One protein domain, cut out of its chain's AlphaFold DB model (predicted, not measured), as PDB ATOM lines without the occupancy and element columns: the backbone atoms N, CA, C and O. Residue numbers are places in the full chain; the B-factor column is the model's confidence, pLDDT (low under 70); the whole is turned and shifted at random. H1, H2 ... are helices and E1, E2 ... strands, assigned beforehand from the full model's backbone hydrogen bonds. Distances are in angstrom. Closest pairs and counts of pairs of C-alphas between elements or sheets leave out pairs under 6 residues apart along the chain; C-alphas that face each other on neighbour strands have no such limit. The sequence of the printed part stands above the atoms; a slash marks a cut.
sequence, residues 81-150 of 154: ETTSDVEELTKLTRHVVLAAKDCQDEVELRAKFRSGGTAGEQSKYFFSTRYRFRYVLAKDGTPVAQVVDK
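What this domain is: This is residues 81 to 150 of the 154 residues of the protein "Hypothetical protein" of Brandtodinium nutricula (UniProt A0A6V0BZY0). A small twisted sheet of three strands fills the middle of the domain; H1 packs on it toward one end of the long axis, and H2 and H3, with the long link between them, form a looser cover toward the other end. The printed part has 70 residues, with three named helices and three named strands in the order H1, E1, H2, H3, E2, E3. The sheet runs E1, E3, E2, all antiparallel, and the class is mixed, helices and strands. The whole is compact, with a radius of gyration of the C-alphas of 11.7 A and spans of 34 by 23 by 15 A.

How they stand to each other: The inner strand E3, residues 143 to 149, is antiparallel to the edge strand E2, residues 131 to 137, at 156 degrees; the two form a hairpin, with N 134 and O 146 within hydrogen-bond range at 2.9 A. The other edge strand, E1, residues 96 to 101, is antiparallel to E3 at 166 degrees, with N 100 and O 145 at 2.8 A. The sheet is only just strongly twisted, its C-alphas up to 4.1 A off the best plane. H1, residues 86 to 90, is on the sheet, over E3, at a height over the sheet of 7.8 A; the closest C-alphas of H1 and E3 are those of Leu 89 and Val 144, 7.0 A apart. H2, residues 106 to 111, only grazes the sheet with residues 106 to 109; its closest C-alpha pair with E3 is Leu 109 and Ala 145, 7.0 A. H3, residues 123 to 127, only grazes it with residues 124 to 126; the closest C-alphas of H3 and E2 are those of Tyr 125 and Tyr 131, 5.8 A apart. The three helices are apart from one another. E1, H2, H3 and E2 make a split strand-helix-strand unit, two strands running the same way with E3 between them, and its crossover is right-handed. In H1, H2 and H3 every O i to N i+4 pair is within hydrogen-bond range.

Where its parts are: H1 begins at C-alpha 86, (-8.419, 35.229, -24.165). E1 is 13.5 A long, H2 8.5 A, and E2 and E3 19.6 A each. E3 ends at C-alpha 149, (-10.476, 26.006, -6.792).

The domain as a whole: The two C-alphas farthest apart are those of Thr 83 and Ala 119, 34.5 A. The link from H2 to H3, 11 residues, is long; the other links are tight. The printed part has no cut, and no printed residue is under 70 in pLDDT.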
ATOM      1  N   GLU A  81     -20.239  37.334 -19.735       90.81
ATOM      2  CA  GLU A  81     -19.522  38.178 -20.696       90.81
ATOM      3  C   GLU A  81     -18.446  39.004 -19.987       90.81
ATOM      4  O   GLU A  81     -18.689  39.612 -18.945       90.81
ATOM      5  N   THR A  82     -17.238  39.020 -20.550       91.44
ATOM      6  CA  THR A  82     -16.099  39.758 -19.996       91.44
ATOM      7  C   THR A  82     -15.396  40.581 -21.063       91.44
ATOM      8  O   THR A  82     -15.375  40.224 -22.238       91.44
ATOM      9  N   THR A  83     -14.789  41.688 -20.637       91.25
ATOM     10  CA  THR A  83     -13.962  42.559 -21.487       91.25
ATOM     11  C   THR A  83     -12.510  42.095 -21.588       91.25
ATOM     12  O   THR A  83     -11.756  42.667 -22.371       91.25
ATOM     13  N   SER A  84     -12.128  41.080 -20.810       90.62
ATOM     14  CA  SER A  84     -10.784  40.511 -20.798       90.62
ATOM     15  C   SER A  84     -10.472  39.738 -22.075       90.62
ATOM     16  O   SER A  84     -11.342  39.104 -22.688       90.62
ATOM     17  N   ASP A  85      -9.191  39.751 -22.426       92.25
ATOM     18  CA  ASP A  85      -8.673  39.015 -23.569       92.25
ATOM     19  C   ASP A  85      -8.529  37.522 -23.249       92.25
ATOM     20  O   ASP A  85      -8.374  37.096 -22.098       92.25
ATOM     21  N   VAL A  86      -8.539  36.692 -24.296       89.69
ATOM     22  CA  VAL A  86      -8.419  35.229 -24.165       89.69
ATOM     23  C   VAL A  86      -7.128  34.834 -23.446       89.69
ATOM     24  O   VAL A  86      -7.105  33.857 -22.695       89.69
ATOM     25  N   GLU A  87      -6.045  35.574 -23.668       89.38
ATOM     26  CA  GLU A  87      -4.754  35.315 -23.033       89.38
ATOM     27  C   GLU A  87      -4.816  35.508 -21.522       89.38
ATOM     28  O   GLU A  87      -4.322  34.669 -20.775       89.38
ATOM     29  N   GLU A  88      -5.485  36.557 -21.049       89.06
ATOM     30  CA  GLU A  88      -5.663  36.799 -19.617       89.06
ATOM     31  C   GLU A  88      -6.534  35.724 -18.974       89.06
ATOM     32  O   GLU A  88      -6.192  35.190 -17.921       89.06
ATOM     33  N   LEU A  89      -7.614  35.339 -19.656       88.31
ATOM     34  CA  LEU A  89      -8.534  34.306 -19.186       88.31
ATOM     35  C   LEU A  89      -7.928  32.897 -19.210       88.31
ATOM     36  O   LEU A  89      -8.447  31.996 -18.550       88.31
ATOM     37  N   THR A  90      -6.851  32.677 -19.962       90.25
ATOM     38  CA  THR A  90      -6.176  31.372 -20.024       90.25
ATOM     39  C   THR A  90      -4.944  31.269 -19.140       90.25
ATOM     40  O   THR A  90      -4.413  30.169 -18.977       90.25
ATOM     41  N   LYS A  91      -4.523  32.368 -18.502       91.31
ATOM     42  CA  LYS A  91      -3.457  32.340 -17.499       91.31
ATOM     43  C   LYS A  91      -3.893  31.499 -16.300       91.31
ATOM     44  O   LYS A  91      -4.907  31.764 -15.654       91.31
ATOM     45  N   LEU A  92      -3.084  30.489 -15.992       88.56
ATOM     46  CA  LEU A  92      -3.237  29.687 -14.785       88.56
ATOM     47  C   LEU A  92      -2.812  30.543 -13.594       88.56
ATOM     48  O   LEU A  92      -1.646  30.905 -13.446       88.56
ATOM     49  N   THR A  93      -3.781  30.907 -12.768       85.44
ATOM     50  CA  THR A  93      -3.551  31.626 -11.513       85.44
ATOM     51  C   THR A  93      -3.657  30.648 -10.350       85.44
ATOM     52  O   THR A  93      -4.070  29.504 -10.521       85.44
ATOM     53  N   ARG A  94      -3.341  31.093  -9.130       80.88
ATOM     54  CA  ARG A  94      -3.481  30.250  -7.930       80.88
ATOM     55  C   ARG A  94      -4.905  29.696  -7.749       80.88
ATOM     56  O   ARG A  94      -5.064  28.625  -7.177       80.88
ATOM     57  N   HIS A  95      -5.916  30.403  -8.257       85.75
ATOM     58  CA  HIS A  95      -7.314  29.973  -8.208       85.75
ATOM     59  C   HIS A  95      -7.749  29.194  -9.452       85.75
ATOM     60  O   HIS A  95      -8.579  28.298  -9.334       85.75
ATOM     61  N   VAL A  96      -7.211  29.513 -10.633       91.25
ATOM     62  CA  VAL A  96      -7.569  28.852 -11.897       91.25
ATOM     63  C   VAL A  96      -6.595  27.713 -12.166       91.25
ATOM     64  O   VAL A  96      -5.491  27.922 -12.663       91.25
ATOM     65  N   VAL A  97      -7.026  26.493 -11.855       91.69
ATOM     66  CA  VAL A  97      -6.196  25.284 -11.978       91.69
ATOM     67  C   VAL A  97      -6.092  24.818 -13.426       91.69
ATOM     68  O   VAL A  97      -5.078  24.257 -13.838       91.69
ATOM     69  N   LEU A  98      -7.147  25.041 -14.209       91.56
ATOM     70  CA  LEU A  98      -7.189  24.671 -15.614       91.56
ATOM     71  C   LEU A  98      -8.032  25.673 -16.392       91.56
ATOM     72  O   LEU A  98      -9.112  26.057 -15.948       91.56
ATOM     73  N   ALA A  99      -7.555  26.048 -17.573       93.12
ATOM     74  CA  ALA A  99      -8.299  26.858 -18.523       93.12
ATOM     75  C   ALA A  99      -8.292  26.181 -19.896       93.12
ATOM     76  O   ALA A  99      -7.257  25.703 -20.362       93.12
ATOM     77  N   ALA A 100      -9.451  26.135 -20.548       92.50
ATOM     78  CA  ALA A 100      -9.619  25.555 -21.872       92.50
ATOM     79  C   ALA A 100     -10.292  26.558 -22.813       92.50
ATOM     80  O   ALA A 100     -11.350  27.111 -22.509       92.50
ATOM     81  N   LYS A 101      -9.679  26.756 -23.984       92.94
ATOM     82  CA  LYS A 101     -10.235  27.568 -25.071       92.94
ATOM     83  C   LYS A 101     -11.346  26.806 -25.801       92.94
ATOM     84  O   LYS A 101     -11.348  25.571 -25.847       92.94
ATOM     85  N   ASP A 102     -12.269  27.556 -26.392       90.81
ATOM     86  CA  ASP A 102     -13.391  27.065 -27.198       90.81
ATOM     87  C   ASP A 102     -14.353  26.124 -26.467       90.81
ATOM     88  O   ASP A 102     -14.886  25.196 -27.080       90.81
ATOM     89  N   CYS A 103     -14.591  26.363 -25.177       91.19
ATOM     90  CA  CYS A 103     -15.488  25.551 -24.352       91.19
ATOM     91  C   CYS A 103     -16.605  26.425 -23.770       91.19
ATOM     92  O   CYS A 103     -16.334  27.313 -22.967       91.19
ATOM     93  N   GLN A 104     -17.850  26.178 -24.187       90.31
ATOM     94  CA  GLN A 104     -19.035  26.923 -23.723       90.31
ATOM     95  C   GLN A 104     -19.739  26.257 -22.541       90.31
ATOM     96  O   GLN A 104     -20.324  26.949 -21.720       90.31
ATOM     97  N   ASP A 105     -19.665  24.927 -22.478       89.44
ATOM     98  CA  ASP A 105     -20.392  24.093 -21.523       89.44
ATOM     99  C   ASP A 105     -19.480  23.017 -20.927       89.44
ATOM    100  O   ASP A 105     -18.440  22.655 -21.491       89.44
ATOM    101  N   GLU A 106     -19.934  22.407 -19.833       90.00
ATOM    102  CA  GLU A 106     -19.257  21.275 -19.193       90.00
ATOM    103  C   GLU A 106     -19.058  20.097 -20.144       90.00
ATOM    104  O   GLU A 106     -18.015  19.452 -20.122       90.00
ATOM    105  N   VAL A 107     -20.021  19.842 -21.030       90.94
ATOM    106  CA  VAL A 107     -19.932  18.754 -22.012       90.94
ATOM    107  C   VAL A 107     -18.778  18.984 -22.991       90.94
ATOM    108  O   VAL A 107     -18.034  18.049 -23.287       90.94
ATOM    109  N   GLU A 108     -18.594  20.221 -23.469       90.69
ATOM    110  CA  GLU A 108     -17.475  20.564 -24.359       90.69
ATOM    111  C   GLU A 108     -16.138  20.459 -23.617       90.69
ATOM    112  O   GLU A 108     -15.172  19.924 -24.161       90.69
ATOM    113  N   LEU A 109     -16.104  20.891 -22.352       91.88
ATOM    114  CA  LEU A 109     -14.923  20.772 -21.503       91.88
ATOM    115  C   LEU A 109     -14.557  19.300 -21.249       91.88
ATOM    116  O   LEU A 109     -13.403  18.914 -21.420       91.88
ATOM    117  N   ARG A 110     -15.532  18.451 -20.913       92.31
ATOM    118  CA  ARG A 110     -15.338  17.003 -20.735       92.31
ATOM    119  C   ARG A 110     -14.810  16.357 -22.011       92.31
ATOM    120  O   ARG A 110     -13.871  15.570 -21.941       92.31
ATOM    121  N   ALA A 111     -15.348  16.733 -23.172       91.62
ATOM    122  CA  ALA A 111     -14.924  16.202 -24.467       91.62
ATOM    123  C   ALA A 111     -13.451  16.496 -24.814       91.62
ATOM    124  O   ALA A 111     -12.876  15.790 -25.641       91.62
ATOM    125  N   LYS A 112     -12.816  17.498 -24.186       89.56
ATOM    126  CA  LYS A 112     -11.375  17.766 -24.352       89.56
ATOM    127  C   LYS A 112     -10.489  16.737 -23.650       89.56
ATOM    128  O   LYS A 112      -9.320  16.603 -24.006       89.56
ATOM    129  N   PHE A 113     -11.015  16.002 -22.675       89.44
ATOM    130  CA  PHE A 113     -10.257  15.002 -21.933       89.44
ATOM    131  C   PHE A 113     -10.444  13.611 -22.536       89.44
ATOM    132  O   PHE A 113     -11.549  13.232 -22.919       89.44
ATOM    133  N   ARG A 114      -9.367  12.809 -22.553       84.38
ATOM    134  CA  ARG A 114      -9.315  11.466 -23.175       84.38
ATOM    135  C   ARG A 114     -10.448  10.519 -22.743       84.38
ATOM    136  O   ARG A 114     -10.791   9.604 -23.477       84.38
ATOM    137  N   SER A 115     -11.015  10.734 -21.560       85.56
ATOM    138  CA  SER A 115     -12.058   9.917 -20.925       85.56
ATOM    139  C   SER A 115     -13.300  10.734 -20.537       85.56
ATOM    140  O   SER A 115     -14.018  10.367 -19.607       85.56
ATOM    141  N   GLY A 116     -13.536  11.896 -21.153       86.12
ATOM    142  CA  GLY A 116     -14.656  12.747 -20.738       86.12
ATOM    143  C   GLY A 116     -14.478  13.351 -19.337       86.12
ATOM    144  O   GLY A 116     -15.462  13.707 -18.694       86.12
ATOM    145  N   GLY A 117     -13.249  13.357 -18.810       84.12
ATOM    146  CA  GLY A 117     -12.967  13.743 -17.428       84.12
ATOM    147  C   GLY A 117     -13.424  12.715 -16.388       84.12
ATOM    148  O   GLY A 117     -13.459  13.036 -15.211       84.12
ATOM    149  N   THR A 118     -13.781  11.488 -16.785       86.25
ATOM    150  CA  THR A 118     -14.239  10.450 -15.838       86.25
ATOM    151  C   THR A 118     -13.102   9.604 -15.263       86.25
ATOM    152  O   THR A 118     -13.241   9.036 -14.187       86.25
ATOM    153  N   ALA A 119     -11.959   9.546 -15.950       85.44
ATOM    154  CA  ALA A 119     -10.805   8.750 -15.539       85.44
ATOM    155  C   ALA A 119      -9.487   9.516 -15.720       85.44
ATOM    156  O   ALA A 119      -9.348  10.306 -16.658       85.44
ATOM    157  N   GLY A 120      -8.506   9.241 -14.857       86.19
ATOM    158  CA  GLY A 120      -7.186   9.885 -14.847       86.19
ATOM    159  C   GLY A 120      -7.107  11.099 -13.918       86.19
ATOM    160  O   GLY A 120      -8.039  11.387 -13.169       86.19
ATOM    161  N   GLU A 121      -6.001  11.839 -13.979       85.12
ATOM    162  CA  GLU A 121      -5.712  12.967 -13.071       85.12
ATOM    163  C   GLU A 121      -6.722  14.118 -13.156       85.12
ATOM    164  O   GLU A 121      -6.932  14.844 -12.188       85.12
ATOM    165  N   GLN A 122      -7.369  14.265 -14.312       86.81
ATOM    166  CA  GLN A 122      -8.370  15.292 -14.606       86.81
ATOM    167  C   GLN A 122      -9.722  15.009 -13.927       86.81
ATOM    168  O   GLN A 122     -10.547  15.908 -13.786       86.81
ATOM    169  N   SER A 123      -9.960  13.768 -13.483       89.88
ATOM    170  CA  SER A 123     -11.241  13.359 -12.886       89.88
ATOM    171  C   SER A 123     -11.557  14.079 -11.579       89.88
ATOM    172  O   SER A 123     -12.717  14.385 -11.300       89.88
ATOM    173  N   LYS A 124     -10.517  14.460 -10.829       91.50
ATOM    174  CA  LYS A 124     -10.654  15.230  -9.588       91.50
ATOM    175  C   LYS A 124     -11.399  16.548  -9.796       91.50
ATOM    176  O   LYS A 124     -12.105  16.971  -8.891       91.50
ATOM    177  N   TYR A 125     -11.295  17.164 -10.975       91.31
ATOM    178  CA  TYR A 125     -11.967  18.429 -11.270       91.31
ATOM    179  C   TYR A 125     -13.483  18.278 -11.406       91.31
ATOM    180  O   TYR A 125     -14.208  19.204 -11.068       91.31
ATOM    181  N   PHE A 126     -13.959  17.119 -11.869       91.62
ATOM    182  CA  PHE A 126     -15.376  16.870 -12.152       91.62
ATOM    183  C   PHE A 126     -16.125  16.187 -11.014       91.62
ATOM    184  O   PHE A 126     -17.329  16.388 -10.882       91.62
ATOM    185  N   PHE A 127     -15.440  15.369 -10.213       90.50
ATOM    186  CA  PHE A 127     -16.071  14.648  -9.104       90.50
ATOM    187  C   PHE A 127     -15.884  15.323  -7.747       90.50
ATOM    188  O   PHE A 127     -16.649  15.050  -6.826       90.50
ATOM    189  N   SER A 128     -14.882  16.194  -7.596       88.94
ATOM    190  CA  SER A 128     -14.666  16.890  -6.330       88.94
ATOM    191  C   SER A 128     -15.530  18.140  -6.227       88.94
ATOM    192  O   SER A 128     -15.522  18.993  -7.112       88.94
ATOM    193  N   THR A 129     -16.188  18.311  -5.082       90.25
ATOM    194  CA  THR A 129     -16.904  19.543  -4.713       90.25
ATOM    195  C   THR A 129     -15.966  20.732  -4.472       90.25
ATOM    196  O   THR A 129     -16.427  21.870  -4.359       90.25
ATOM    197  N   ARG A 130     -14.650  20.477  -4.413       90.44
ATOM    198  CA  ARG A 130     -13.597  21.488  -4.268       90.44
ATOM    199  C   ARG A 130     -13.508  22.425  -5.467       90.44
ATOM    200  O   ARG A 130     -13.063  23.551  -5.296       90.44
ATOM    201  N   TYR A 131     -13.896  21.994  -6.663       93.38
ATOM    202  CA  TYR A 131     -13.746  22.806  -7.868       93.38
ATOM    203  C   TYR A 131     -15.091  23.363  -8.340       93.38
ATOM    204  O   TYR A 131     -16.136  22.730  -8.200       93.38
ATOM    205  N   ARG A 132     -15.064  24.569  -8.909       92.81
ATOM    206  CA  ARG A 132     -16.194  25.205  -9.592       92.81
ATOM    207  C   ARG A 132     -15.815  25.473 -11.042       92.81
ATOM    208  O   ARG A 132     -14.750  26.017 -11.319       92.81
ATOM    209  N   PHE A 133     -16.721  25.159 -11.957       93.62
ATOM    210  CA  PHE A 133     -16.588  25.546 -13.355       93.62
ATOM    211  C   PHE A 133     -17.115  26.963 -13.564       93.62
ATOM    212  O   PHE A 133     -18.202  27.309 -13.094       93.62
ATOM    213  N   ARG A 134     -16.333  27.779 -14.264       93.44
ATOM    214  CA  ARG A 134     -16.714  29.117 -14.706       93.44
ATOM    215  C   ARG A 134     -16.592  29.168 -16.223       93.44
ATOM    216  O   ARG A 134     -15.538  28.833 -16.760       93.44
ATOM    217  N   TYR A 135     -17.659  29.575 -16.898       94.69
ATOM    218  CA  TYR A 135     -17.680  29.738 -18.349       94.69
ATOM    219  C   TYR A 135     -17.772  31.222 -18.659       94.69
ATOM    220  O   TYR A 135     -18.718  31.893 -18.249       94.69
ATOM    221  N   VAL A 136     -16.768  31.723 -19.365       94.12
ATOM    222  CA  VAL A 136     -16.607  33.144 -19.658       94.12
ATOM    223  C   VAL A 136     -16.488  33.342 -21.158       94.12
ATOM    224  O   VAL A 136     -15.852  32.553 -21.857       94.12
ATOM    225  N   LEU A 137     -17.101  34.399 -21.665       94.94
ATOM    226  CA  LEU A 137     -16.952  34.850 -23.034       94.94
ATOM    227  C   LEU A 137     -15.941  35.996 -23.050       94.94
ATOM    228  O   LEU A 137     -16.160  37.029 -22.414       94.94
ATOM    229  N   ALA A 138     -14.831  35.793 -23.755       94.12
ATOM    230  CA  ALA A 138     -13.831  36.831 -23.973       94.12
ATOM    231  C   ALA A 138     -14.375  37.932 -24.892       94.12
ATOM    232  O   ALA A 138     -15.332  37.706 -25.642       94.12
ATOM    233  N   LYS A 139     -13.687  39.077 -24.923       92.94
ATOM    234  CA  LYS A 139     -14.011  40.207 -25.808       92.94
ATOM    235  C   LYS A 139     -14.099  39.820 -27.291       92.94
ATOM    236  O   LYS A 139     -14.980  40.299 -27.999       92.94
ATOM    237  N   ASP A 140     -13.257  38.888 -27.739       87.62
ATOM    238  CA  ASP A 140     -13.247  38.373 -29.120       87.62
ATOM    239  C   ASP A 140     -14.453  37.474 -29.450       87.62
ATOM    240  O   ASP A 140     -14.590  36.954 -30.558       87.62
ATOM    241  N   GLY A 141     -15.312  37.203 -28.464       85.25
ATOM    242  CA  GLY A 141     -16.374  36.213 -28.567       85.25
ATOM    243  C   GLY A 141     -15.857  34.775 -28.488       85.25
ATOM    244  O   GLY A 141     -16.579  33.843 -28.855       85.25
ATOM    245  N   THR A 142     -14.629  34.553 -28.021       91.31
ATOM    246  CA  THR A 142     -14.106  33.203 -27.780       91.31
ATOM    247  C   THR A 142     -14.553  32.723 -26.399       91.31
ATOM    248  O   THR A 142     -14.283  33.397 -25.404       91.31
ATOM    249  N   PRO A 143     -15.245  31.577 -26.295       93.19
ATOM    250  CA  PRO A 143     -15.657  31.039 -25.010       93.19
ATOM    251  C   PRO A 143     -14.485  30.315 -24.343       93.19
ATOM    252  O   PRO A 143     -13.797  29.503 -24.968       93.19
ATOM    253  N   VAL A 144     -14.276  30.598 -23.066       94.56
ATOM    254  CA  VAL A 144     -13.224  30.024 -22.237       94.56
ATOM    255  C   VAL A 144     -13.873  29.354 -21.034       94.56
ATOM    256  O   VAL A 144     -14.672  29.961 -20.321       94.56
ATOM    257  N   ALA A 145     -13.512  28.099 -20.793       95.00
ATOM    258  CA  ALA A 145     -13.885  27.394 -19.579       95.00
ATOM    259  C   ALA A 145     -12.717  27.430 -18.593       95.00
ATOM    260  O   ALA A 145     -11.591  27.082 -18.949       95.00
ATOM    261  N   GLN A 146     -12.996  27.819 -17.357       94.44
ATOM    262  CA  GLN A 146     -12.049  27.851 -16.252       94.44
ATOM    263  C   GLN A 146     -12.508  26.899 -15.148       94.44
ATOM    264  O   GLN A 146     -13.687  26.846 -14.793       94.44
ATOM    265  N   VAL A 147     -11.559  26.164 -14.580       94.56
ATOM    266  CA  VAL A 147     -11.747  25.349 -13.381       94.56
ATOM    267  C   VAL A 147     -11.139  26.111 -12.213       94.56
ATOM    268  O   VAL A 147      -9.919  26.278 -12.144       94.56
ATOM    269  N   VAL A 148     -11.993  26.588 -11.313       93.50
ATOM    270  CA  VAL A 148     -11.616  27.412 -10.164       93.50
ATOM    271  C   VAL A 148     -11.611  26.560  -8.899       93.50
ATOM    272  O   VAL A 148     -12.578  25.853  -8.624       93.50
ATOM    273  N   ASP A 149     -10.537  26.622  -8.117       92.81
ATOM    274  CA  ASP A 149     -10.476  26.006  -6.792       92.81
ATOM    275  C   ASP A 149     -11.273  26.842  -5.780       92.81
ATOM    276  O   ASP A 149     -11.037  28.038  -5.610       92.81
ATOM    277  N   LYS A 150     -12.246  26.204  -5.131       89.25
ATOM    278  CA  LYS A 150     -13.180  26.809  -4.177       89.25
ATOM    279  C   LYS A 150     -12.614  26.859  -2.756       89.25
ATOM    280  O   LYS A 150     -13.265  27.410  -1.875       89.25
TER     281      LYS A 150